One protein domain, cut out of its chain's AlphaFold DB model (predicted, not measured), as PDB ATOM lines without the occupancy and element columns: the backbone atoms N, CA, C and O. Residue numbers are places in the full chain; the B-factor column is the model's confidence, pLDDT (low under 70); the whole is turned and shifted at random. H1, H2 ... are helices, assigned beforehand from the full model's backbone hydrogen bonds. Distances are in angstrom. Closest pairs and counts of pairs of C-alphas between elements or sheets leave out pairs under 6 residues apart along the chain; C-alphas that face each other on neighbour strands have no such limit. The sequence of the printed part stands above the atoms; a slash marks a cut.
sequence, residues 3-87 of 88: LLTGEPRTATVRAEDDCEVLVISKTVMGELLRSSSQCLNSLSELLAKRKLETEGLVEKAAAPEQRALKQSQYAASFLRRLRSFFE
ATOM      1  N   LEU A   3      90.768  98.779  76.897       87.81
ATOM      2  CA  LEU A   3      89.393  98.924  77.379       87.81
ATOM      3  C   LEU A   3      89.315  99.395  78.837       87.81
ATOM      4  O   LEU A   3      88.351 100.043  79.215       87.81
ATOM      5  N   LEU A   4      90.301  99.035  79.656       86.06
ATOM      6  CA  LEU A   4      90.267  99.269  81.097       86.06
ATOM      7  C   LEU A   4      90.949 100.580  81.492       86.06
ATOM      8  O   LEU A   4      90.559 101.208  82.469       86.06
ATOM      9  N   THR A   5      91.972 100.999  80.745       81.81
ATOM     10  CA  THR A   5      92.806 102.153  81.114       81.81
ATOM     11  C   THR A   5      92.677 103.332  80.157       81.81
ATOM     12  O   THR A   5      93.217 104.395  80.447       81.81
ATOM     13  N   GLY A   6      92.003 103.153  79.017       85.75
ATOM     14  CA  GLY A   6      91.931 104.139  77.936       85.75
ATOM     15  C   GLY A   6      93.220 104.270  77.115       85.75
ATOM     16  O   GLY A   6      93.239 104.982  76.116       85.75
ATOM     17  N   GLU A   7      94.296 103.580  77.497       86.94
ATOM     18  CA  GLU A   7      95.569 103.612  76.772       86.94
ATOM     19  C   GLU A   7      95.488 102.828  75.449       86.94
ATOM     20  O   GLU A   7      94.635 101.949  75.288       86.94
ATOM     21  N   PRO A   8      96.400 103.069  74.492       89.00
ATOM     22  CA  PRO A   8      96.515 102.240  73.299       89.00
ATOM     23  C   PRO A   8      96.728 100.748  73.613       89.00
ATOM     24  O   PRO A   8      97.106 100.340  74.718       89.00
ATOM     25  N   ARG A   9      96.483  99.884  72.623       90.12
ATOM     26  CA  ARG A   9      96.776  98.449  72.749       90.12
ATOM     27  C   ARG A   9      98.293  98.260  72.891       90.12
ATOM     28  O   ARG A   9      99.052  98.706  72.045       90.12
ATOM     29  N   THR A  10      98.711  97.603  73.971       84.75
ATOM     30  CA  THR A  10     100.125  97.423  74.352       84.75
ATOM     31  C   THR A  10     100.691  96.055  73.974       84.75
ATOM     32  O   THR A  10     101.853  95.782  74.241       84.75
ATOM     33  N   ALA A  11      99.858  95.168  73.433       85.12
ATOM     34  CA  ALA A  11     100.229  93.815  73.047       85.12
ATOM     35  C   ALA A  11      99.334  93.347  71.895       85.12
ATOM     36  O   ALA A  11      98.191  93.804  71.766       85.12
ATOM     37  N   THR A  12      99.856  92.414  71.105       89.00
ATOM     38  CA  THR A  12      99.130  91.724  70.038       89.00
ATOM     39  C   THR A  12      98.732  90.342  70.535       89.00
ATOM     40  O   THR A  12      99.551  89.637  71.116       89.00
ATOM     41  N   VAL A  13      97.477  89.960  70.310       90.69
ATOM     42  CA  VAL A  13      96.958  88.621  70.606       90.69
ATOM     43  C   VAL A  13      96.482  88.026  69.288       90.69
ATOM     44  O   VAL A  13      95.773  88.699  68.539       90.69
ATOM     45  N   ARG A  14      96.898  86.795  68.997       95.75
ATOM     46  CA  ARG A  14      96.533  86.045  67.794       95.75
ATOM     47  C   ARG A  14      95.993  84.683  68.225       95.75
ATOM     48  O   ARG A  14      96.518  84.112  69.173       95.75
ATOM     49  N   ALA A  15      94.954  84.202  67.550       96.94
ATOM     50  CA  ALA A  15      94.477  82.835  67.730       96.94
ATOM     51  C   ALA A  15      95.502  81.857  67.131       96.94
ATOM     52  O   ALA A  15      95.962  82.076  66.005       96.94
ATOM     53  N   GLU A  16      95.898  80.843  67.899       97.31
ATOM     54  CA  GLU A  16      96.791  79.776  67.420       97.31
ATOM     55  C   GLU A  16      96.006  78.701  66.655       97.31
ATOM     56  O   GLU A  16      96.486  78.231  65.628       97.31
ATOM     57  N   ASP A  17      94.768  78.440  67.082       97.38
ATOM     58  CA  ASP A  17      93.807  77.518  66.468       97.38
ATOM     59  C   ASP A  17      92.433  78.195  66.303       97.38
ATOM     60  O   ASP A  17      92.237  79.348  66.707       97.38
ATOM     61  N   ASP A  18      91.457  77.475  65.746       97.19
ATOM     62  CA  ASP A  18      90.071  77.940  65.650       97.19
ATOM     63  C   ASP A  18      89.504  78.263  67.043       97.19
ATOM     64  O   ASP A  18      89.430  77.413  67.930       97.19
ATOM     65  N   CYS A  19      89.117  79.526  67.240       97.06
ATOM     66  CA  CYS A  19      88.664  80.053  68.525       97.06
ATOM     67  C   CYS A  19      87.357  80.832  68.377       97.06
ATOM     68  O   CYS A  19      87.257  81.752  67.564       97.06
ATOM     69  N   GLU A  20      86.399  80.547  69.255       97.38
ATOM     70  CA  GLU A  20      85.219  81.384  69.465       97.38
ATOM     71  C   GLU A  20      85.432  82.297  70.676       97.38
ATOM     72  O   GLU A  20      85.968  81.884  71.707       97.38
ATOM     73  N   VAL A  21      85.025  83.564  70.563       95.69
ATOM     74  CA  VAL A  21      85.210  84.565  71.623       95.69
ATOM     75  C   VAL A  21      83.945  85.379  71.849       95.69
ATOM     76  O   VAL A  21      83.243  85.746  70.909       95.69
ATOM     77  N   LEU A  22      83.695  85.729  73.113       95.44
ATOM     78  CA  LEU A  22      82.657  86.683  73.484       95.44
ATOM     79  C   LEU A  22      83.264  88.080  73.637       95.44
ATOM     80  O   LEU A  22      84.132  88.312  74.480       95.44
ATOM     81  N   VAL A  23      82.782  89.030  72.836       94.06
ATOM     82  CA  VAL A  23      83.236  90.422  72.902       94.06
ATOM     83  C   VAL A  23      82.420  91.190  73.936       94.06
ATOM     84  O   VAL A  23      81.206  91.327  73.810       94.06
ATOM     85  N   ILE A  24      83.105  91.753  74.930       93.12
ATOM     86  CA  ILE A  24      82.511  92.664  75.914       93.12
ATOM     87  C   ILE A  24      82.829  94.103  75.499       93.12
ATOM     88  O   ILE A  24      83.994  94.483  75.365       93.12
ATOM     89  N   SER A  25      81.788  94.908  75.286       93.81
ATOM     90  CA  SER A  25      81.931  96.315  74.903       93.81
ATOM     91  C   SER A  25      82.274  97.207  76.102       93.81
ATOM     92  O   SER A  25      82.105  96.823  77.262       93.81
ATOM     93  N   LYS A  26      82.724  98.442  75.830       91.38
ATOM     94  CA  LYS A  26      82.974  99.445  76.880       91.38
ATOM     95  C   LYS A  26      81.718  99.724  77.704       91.38
ATOM     96  O   LYS A  26      81.821  99.826  78.920       91.38
ATOM     97  N   THR A  27      80.560  99.816  77.056       93.00
ATOM     98  CA  THR A  27      79.283 100.103  77.719       93.00
ATOM     99  C   THR A  27      78.941  99.022  78.741       93.00
ATOM    100  O   THR A  27      78.792  99.332  79.919       93.00
ATOM    101  N   VAL A  28      78.954  97.752  78.322       94.06
ATOM    102  CA  VAL A  28      78.651  96.611  79.205       94.06
ATOM    103  C   VAL A  28      79.673  96.504  80.339       94.06
ATOM    104  O   VAL A  28      79.306  96.306  81.493       94.06
ATOM    105  N   MET A  29      80.964  96.695  80.043       93.19
ATOM    106  CA  MET A  29      81.996  96.725  81.085       93.19
ATOM    107  C   MET A  29      81.739  97.848  82.101       93.19
ATOM    108  O   MET A  29      81.860  97.626  83.301       93.19
ATOM    109  N   GLY A  30      81.347  99.039  81.646       93.00
ATOM    110  CA  GLY A  30      81.027 100.164  82.524       93.00
ATOM    111  C   GLY A  30      79.879  99.857  83.485       93.00
ATOM    112  O   GLY A  30      79.989 100.146  84.672       93.00
ATOM    113  N   GLU A  31      78.812  99.222  83.003       93.62
ATOM    114  CA  GLU A  31      77.680  98.788  83.837       93.62
ATOM    115  C   GLU A  31      78.106  97.771  84.910       93.62
ATOM    116  O   GLU A  31      77.738  97.894  86.084       93.62
ATOM    117  N   LEU A  32      78.951  96.802  84.543       91.50
ATOM    118  CA  LEU A  32      79.513  95.826  85.483       91.50
ATOM    119  C   LEU A  32      80.380  96.494  86.559       91.50
ATOM    120  O   LEU A  32      80.270  96.176  87.742       91.50
ATOM    121  N   LEU A  33      81.218  97.459  86.175       92.06
ATOM    122  CA  LEU A  33      82.069  98.175  87.127       92.06
ATOM    123  C   LEU A  33      81.270  99.108  88.051       92.06
ATOM    124  O   LEU A  33      81.642  99.256  89.213       92.06
ATOM    125  N   ARG A  34      80.161  99.697  87.576       91.25
ATOM    126  CA  ARG A  34      79.233 100.488  88.413       91.25
ATOM    127  C   ARG A  34      78.517  99.627  89.448       91.25
ATOM    128  O   ARG A  34      78.319 100.065  90.577       91.25
ATOM    129  N   SER A  35      78.125  98.416  89.061       92.94
ATOM    130  CA  SER A  35      77.388  97.488  89.926       92.94
ATOM    131  C   SER A  35      78.278  96.731  90.918       92.94
ATOM    132  O   SER A  35      77.771  96.237  91.923       92.94
ATOM    133  N   SER A  36      79.594  96.659  90.687       92.38
ATOM    134  CA  SER A  36      80.525  95.939  91.561       92.38
ATOM    135  C   SER A  36      81.844  96.685  91.780       92.38
ATOM    136  O   SER A  36      82.795  96.589  91.000       92.38
ATOM    137  N   SER A  37      81.949  97.351  92.931       87.56
ATOM    138  CA  SER A  37      83.197  97.972  93.395       87.56
ATOM    139  C   SER A  37      84.311  96.949  93.651       87.56
ATOM    140  O   SER A  37      85.489  97.251  93.457       87.56
ATOM    141  N   GLN A  38      83.952  95.719  94.033       93.00
ATOM    142  CA  GLN A  38      84.905  94.623  94.208       93.00
ATOM    143  C   GLN A  38      85.581  94.252  92.883       93.00
ATOM    144  O   GLN A  38      86.802  94.114  92.847       93.00
ATOM    145  N   CYS A  39      84.814  94.149  91.791       91.62
ATOM    146  CA  CYS A  39      85.352  93.845  90.464       91.62
ATOM    147  C   CYS A  39      86.394  94.887  90.029       91.62
ATOM    148  O   CYS A  39      87.478  94.534  89.561       91.62
ATOM    149  N   LEU A  40      86.103  96.169  90.266       90.81
ATOM    150  CA  LEU A  40      87.014  97.274  89.969       90.81
ATOM    151  C   LEU A  40      88.350  97.129  90.712       90.81
ATOM    152  O   LEU A  40      89.413  97.249  90.096       90.81
ATOM    153  N   ASN A  41      88.307  96.825  92.011       92.44
ATOM    154  CA  ASN A  41      89.513  96.631  92.817       92.44
ATOM    155  C   ASN A  41      90.335  95.437  92.311       92.44
ATOM    156  O   ASN A  41      91.522  95.596  92.020       92.44
ATOM    157  N   SER A  42      89.704  94.278  92.102       94.19
ATOM    158  CA  SER A  42      90.384  93.078  91.595       94.19
ATOM    159  C   SER A  42      91.017  93.296  90.216       94.19
ATOM    160  O   SER A  42      92.129  92.835  89.961       94.19
ATOM    161  N   LEU A  43      90.356  94.044  89.325       93.38
ATOM    162  CA  LEU A  43      90.927  94.400  88.025       93.38
ATOM    163  C   LEU A  43      92.153  95.303  88.161       93.38
ATOM    164  O   LEU A  43      93.130  95.101  87.441       93.38
ATOM    165  N   SER A  44      92.138  96.269  89.082       92.88
ATOM    166  CA  SER A  44      93.291  97.148  89.308       92.88
ATOM    167  C   SER A  44      94.535  96.374  89.767       92.88
ATOM    168  O   SER A  44      95.633  96.604  89.254       92.88
ATOM    169  N   GLU A  45      94.357  95.385  90.646       94.31
ATOM    170  CA  GLU A  45      95.429  94.504  91.119       94.31
ATOM    171  C   GLU A  45      95.948  93.586  90.007       94.31
ATOM    172  O   GLU A  45      97.160  93.422  89.837       94.31
ATOM    173  N   LEU A  46      95.042  93.019  89.204       93.44
ATOM    174  CA  LEU A  46      95.401  92.143  88.091       93.44
ATOM    175  C   LEU A  46      96.164  92.905  86.998       93.44
ATOM    176  O   LEU A  46      97.150  92.392  86.462       93.44
ATOM    177  N   LEU A  47      95.759  94.142  86.700       91.50
ATOM    178  CA  LEU A  47      96.473  95.028  85.779       91.50
ATOM    179  C   LEU A  47      97.866  95.385  86.303       91.50
ATOM    180  O   LEU A  47      98.826  95.344  85.533       91.50
ATOM    181  N   ALA A  48      98.001  95.671  87.600       91.06
ATOM    182  CA  ALA A  48      99.293  95.931  88.228       91.06
ATOM    183  C   ALA A  48     100.241  94.733  88.116       91.06
ATOM    184  O   ALA A  48     101.395  94.887  87.710       91.06
ATOM    185  N   LYS A  49      99.737  93.526  88.395       90.25
ATOM    186  CA  LYS A  49     100.495  92.283  88.227       90.25
ATOM    187  C   LYS A  49     100.933  92.086  86.772       90.25
ATOM    188  O   LYS A  49     102.116  91.891  86.517       90.25
ATOM    189  N   ARG A  50     100.007  92.217  85.813       89.06
ATOM    190  CA  ARG A  50     100.289  92.109  84.367       89.06
ATOM    191  C   ARG A  50     101.318  93.138  83.894       89.06
ATOM    192  O   ARG A  50     102.175  92.812  83.073       89.06
ATOM    193  N   LYS A  51     101.247  94.375  84.395       87.38
ATOM    194  CA  LYS A  51     102.205  95.444  84.077       87.38
ATOM    195  C   LYS A  51     103.606  95.075  84.557       87.38
ATOM    196  O   LYS A  51     104.528  95.094  83.747       87.38
ATOM    197  N   LEU A  52     103.725  94.623  85.805       87.00
ATOM    198  CA  LEU A  52     104.984  94.122  86.354       87.00
ATOM    199  C   LEU A  52     105.528  92.902  85.618       87.00
ATOM    200  O   LEU A  52     106.733  92.781  85.491       87.00
ATOM    201  N   GLU A  53     104.687  91.984  85.149       85.12
ATOM    202  CA  GLU A  53     105.142  90.833  84.356       85.12
ATOM    203  C   GLU A  53     105.674  91.271  82.986       85.12
ATOM    204  O   GLU A  53     106.717  90.794  82.542       85.12
ATOM    205  N   THR A  54     104.991  92.223  82.346       82.31
ATOM    206  CA  THR A  54     105.386  92.766  81.037       82.31
ATOM    207  C   THR A  54     106.697  93.554  81.129       82.31
ATOM    208  O   THR A  54     107.544  93.444  80.249       82.31
ATOM    209  N   GLU A  55     106.886  94.329  82.201       83.62
ATOM    210  CA  GLU A  55     108.123  95.080  82.470       83.62
ATOM    211  C   GLU A  55     109.232  94.184  83.055       83.62
ATOM    212  O   GLU A  55     110.411  94.345  82.753       83.62
ATOM    213  N   GLY A  56     108.860  93.192  83.862       66.12
ATOM    214  CA  GLY A  56     109.747  92.303  84.615       66.12
ATOM    215  C   GLY A  56     110.393  91.179  83.806       66.12
ATOM    216  O   GLY A  56     111.342  90.563  84.286       66.12
ATOM    217  N   LEU A  57     109.968  90.941  82.558       56.22
ATOM    218  CA  LEU A  57     110.806  90.208  81.599       56.22
ATOM    219  C   LEU A  57     112.149  90.931  81.354       56.22
ATOM    220  O   LEU A  57     113.117  90.269  80.985       56.22
ATOM    221  N   VAL A  58     112.228  92.242  81.633       52.88
ATOM    222  CA  VAL A  58     113.442  93.072  81.542       52.88
ATOM    223  C   VAL A  58     114.116  93.291  82.918       52.88
ATOM    224  O   VAL A  58     115.339  93.340  82.987       52.88
ATOM    225  N   GLU A  59     113.369  93.338  84.034       58.28
ATOM    226  CA  GLU A  59     113.882  93.640  85.397       58.28
ATOM    227  C   GLU A  59     114.043  92.411  86.345       58.28
ATOM    228  O   GLU A  59     113.651  92.460  87.512       58.28
ATOM    229  N   LYS A  60     114.625  91.282  85.916       57.50
ATOM    230  CA  LYS A  60     114.768  90.061  86.761       57.50
ATOM    231  C   LYS A  60     115.665  90.185  88.024       57.50
ATOM    232  O   LYS A  60     115.957  89.171  88.649       57.50
ATOM    233  N   ALA A  61     116.088  91.386  88.428       56.69
ATOM    234  CA  ALA A  61     117.060  91.616  89.508       56.69
ATOM    235  C   ALA A  61     116.520  92.368  90.750       56.69
ATOM    236  O   ALA A  61     117.286  92.612  91.680       56.69
ATOM    237  N   ALA A  62     115.239  92.758  90.797       68.38
ATOM    238  CA  ALA A  62     114.700  93.551  91.913       68.38
ATOM    239  C   ALA A  62     114.285  92.699  93.132       68.38
ATOM    240  O   ALA A  62     113.735  91.604  92.987       68.38
ATOM    241  N   ALA A  63     114.498  93.233  94.342       82.31
ATOM    242  CA  ALA A  63     114.138  92.576  95.599       82.31
ATOM    243  C   ALA A  63     112.606  92.409  95.749       82.31
ATOM    244  O   ALA A  63     111.840  93.256  95.271       82.31
ATOM    245  N   PRO A  64     112.123  91.360  96.444       81.31
ATOM    246  CA  PRO A  64     110.689  91.079  96.587       81.31
ATOM    247  C   PRO A  64     109.892  92.236  97.214       81.31
ATOM    248  O   PRO A  64     108.777  92.516  96.778       81.31
ATOM    249  N   GLU A  65     110.474  92.965  98.168       84.81
ATOM    250  CA  GLU A  65     109.842  94.135  98.797       84.81
ATOM    251  C   GLU A  65     109.632  95.289  97.809       84.81
ATOM    252  O   GLU A  65     108.556  95.886  97.748       84.81
ATOM    253  N   GLN A  66     110.632  95.565  96.968       83.81
ATOM    254  CA  GLN A  66     110.553  96.597  95.931       83.81
ATOM    255  C   GLN A  66     109.487  96.246  94.890       83.81
ATOM    256  O   GLN A  66     108.753  97.119  94.426       83.81
ATOM    257  N   ARG A  67     109.360  94.957  94.554       83.69
ATOM    258  CA  ARG A  67     108.320  94.464  93.649       83.69
ATOM    259  C   ARG A  67     106.920  94.651  94.238       83.69
ATOM    260  O   ARG A  67     106.035  95.119  93.526       83.69
ATOM    261  N   ALA A  68     106.726  94.338  95.520       86.81
ATOM    262  CA  ALA A  68     105.448  94.535  96.208       86.81
ATOM    263  C   ALA A  68     105.055  96.022  96.278       86.81
ATOM    264  O   ALA A  68     103.912  96.379  95.983       86.81
ATOM    265  N   LEU A  69     106.017  96.901  96.579       89.00
ATOM    266  CA  LEU A  69     105.830  98.355  96.559       89.00
ATOM    267  C   LEU A  69     105.417  98.862  95.171       89.00
ATOM    268  O   LEU A  69     104.394  99.541  95.053       89.00
ATOM    269  N   LYS A  70     106.152  98.489  94.111       88.44
ATOM    270  CA  LYS A  70     105.796  98.851  92.727       88.44
ATOM    271  C   LYS A  70     104.405  98.327  92.347       88.44
ATOM    272  O   LYS A  70     103.626  99.052  91.735       88.44
ATOM    273  N   GLN A  71     104.056  97.098  92.740       89.75
ATOM    274  CA  GLN A  71     102.737  96.522  92.454       89.75
ATOM    275  C   GLN A  71     101.611  97.343  93.082       89.75
ATOM    276  O   GLN A  71     100.643  97.672  92.400       89.75
ATOM    277  N   SER A  72     101.749  97.695  94.361       91.06
ATOM    278  CA  SER A  72     100.769  98.510  95.084       91.06
ATOM    279  C   SER A  72     100.594  99.888  94.435       91.06
ATOM    280  O   SER A  72      99.470 100.328  94.181       91.06
ATOM    281  N   GLN A  73     101.702 100.533  94.052       92.69
ATOM    282  CA  GLN A  73     101.677 101.812  93.338       92.69
ATOM    283  C   GLN A  73     100.949 101.707  91.992       92.69
ATOM    284  O   GLN A  73     100.104 102.551  91.674       92.69
ATOM    285  N   TYR A  74     101.221 100.657  91.211       92.19
ATOM    286  CA  TYR A  74     100.513 100.430  89.954       92.19
ATOM    287  C   TYR A  74      99.026 100.167  90.176       92.19
ATOM    288  O   TYR A  74      98.218 100.764  89.464       92.19
ATOM    289  N   ALA A  75      98.652  99.354  91.168       93.12
ATOM    290  CA  ALA A  75      97.254  99.054  91.469       93.12
ATOM    291  C   ALA A  75      96.478 100.334  91.803       93.12
ATOM    292  O   ALA A  75      95.452 100.613  91.180       93.12
ATOM    293  N   ALA A  76      97.027 101.189  92.673       93.94
ATOM    294  CA  ALA A  76      96.441 102.491  92.988       93.94
ATOM    295  C   ALA A  76      96.308 103.390  91.743       93.94
ATOM    296  O   ALA A  76      95.273 104.031  91.530       93.94
ATOM    297  N   SER A  77      97.329 103.411  90.878       92.94
ATOM    298  CA  SER A  77      97.297 104.194  89.639       92.94
ATOM    299  C   SER A  77      96.216 103.709  88.664       92.94
ATOM    300  O   SER A  77      95.501 104.527  88.077       92.94
ATOM    301  N   PHE A  78      96.055 102.388  88.520       93.12
ATOM    302  CA  PHE A  78      95.062 101.778  87.643       93.12
ATOM    303  C   PHE A  78      93.653 101.959  88.187       93.12
ATOM    304  O   PHE A  78      92.763 102.286  87.411       93.12
ATOM    305  N   LEU A  79      93.454 101.838  89.499       93.50
ATOM    306  CA  LEU A  79      92.168 102.092  90.143       93.50
ATOM    307  C   LEU A  79      91.679 103.517  89.860       93.50
ATOM    308  O   LEU A  79      90.535 103.709  89.449       93.50
ATOM    309  N   ARG A  80      92.557 104.521  89.999       92.75
ATOM    310  CA  ARG A  80      92.226 105.915  89.668       92.75
ATOM    311  C   ARG A  80      91.851 106.083  88.193       92.75
ATOM    312  O   ARG A  80      90.890 106.781  87.879       92.75
ATOM    313  N   ARG A  81      92.597 105.446  87.287       91.50
ATOM    314  CA  ARG A  81      92.330 105.495  85.840       91.50
ATOM    315  C   ARG A  81      91.021 104.810  85.467       91.50
ATOM    316  O   ARG A  81      90.268 105.380  84.692       91.50
ATOM    317  N   LEU A  82      90.738 103.641  86.040       91.75
ATOM    318  CA  LEU A  82      89.484 102.908  85.846       91.75
ATOM    319  C   LEU A  82      88.287 103.784  86.217       91.75
ATOM    320  O   LEU A  82      87.375 103.941  85.410       91.75
ATOM    321  N   ARG A  83      88.329 104.421  87.393       91.81
ATOM    322  CA  ARG A  83      87.267 105.339  87.827       91.81
ATOM    323  C   ARG A  83      87.081 106.504  86.862       91.81
ATOM    324  O   ARG A  83      85.970 106.768  86.423       91.81
ATOM    325  N   SER A  84      88.175 107.145  86.455       92.00
ATOM    326  CA  SER A  84      88.112 108.262  85.508       92.00
ATOM    327  C   SER A  84      87.612 107.847  84.119       92.00
ATOM    328  O   SER A  84      86.834 108.578  83.521       92.00
ATOM    329  N   PHE A  85      88.045 106.700  83.592       91.31
ATOM    330  CA  PHE A  85      87.744 106.284  82.218       91.31
ATOM    331  C   PHE A  85      86.308 105.779  82.027       91.31
ATOM    332  O   PHE A  85      85.759 105.861  80.920       91.31
ATOM    333  N   PHE A  86      85.728 105.232  83.096       90.81
ATOM    334  CA  PHE A  86      84.350 104.752  83.143       90.81
ATOM    335  C   PHE A  86      83.396 105.716  83.858       90.81
ATOM    336  O   PHE A  86      82.222 105.382  83.987       90.81
ATOM    337  N   GLU A  87      83.870 106.894  84.282       90.19
ATOM    338  CA  GLU A  87      83.075 107.928  84.963       90.19
ATOM    339  C   GLU A  87      82.358 107.383  86.216       90.19
ATOM    340  O   GLU A  87      81.134 107.494  86.349       90.19
TER     341      GLU A  87
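What this domain is: This is residues 3 to 87 of the 88 residues of the protein "Cyclic nucleotide-binding domain-containing protein" of Chthoniobacterales bacterium (UniProt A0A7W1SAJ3). Two long helices, H3 and H2, cross near their middles as an X, and a short helix, H1, sits at the end of the pair where H2 begins and H3 ends. Ahead of H1, residues 3 to 25 make a wide loop with no named element, of which residues 12 to 23 stick out from the body. The printed part has 85 residues with three named helices, in the order H1, H2, H3, and no named strand: the class is all helix. The whole is loose, with a radius of gyration of the C-alphas of 15.0 A and spans of 39 by 35 by 20 A.

Where its parts are: Find C-alpha 64 at (110.689, 91.079, 96.587); from there H3, residues 64 to 86, runs 32.6 A to C-alpha 86 at (84.350, 104.752, 83.143). H2, residues 37 to 56, covers 28.5 A from C-alpha 37 at (83.197, 97.972, 93.395). H1 is residues 26 to 35, 14.3 A long.

How they stand to each other: Look first at Ser 44 and Ala 75, whose C-alphas, 4.9 A apart, are the closest of H2 and H3. These helices touch and run opposite ways at a steep tilt of 51 degrees. H1 and H2 only just touch, with 3 pairs of C-alphas within 8 A, and only at the corner by their link; H2 does so with residues 39 to 40 alone. Their closest C-alphas, of Leu 33 and Leu 40, are 5.8 A apart. H1 and H3 are close but not clearly touching: their closest C-alphas, of Gly 30 and Phe 86, are 5.7 A apart. In H1, H2 and H3 every O i to N i+4 pair is within hydrogen-bond range.

The domain as a whole: The two C-alphas farthest apart, of Asp 18 and Glu 65, are 41.9 A apart. The printed part has no cut. The link from H1 to H2 is tight, and that from H2 to H3, 7 residues, is short. Residues 60 to 66, of which 64 to 66 belong to H3, also stand free. The mean pLDDT of the printed part is 88.2; look to residues 56 to 62 for values under 70.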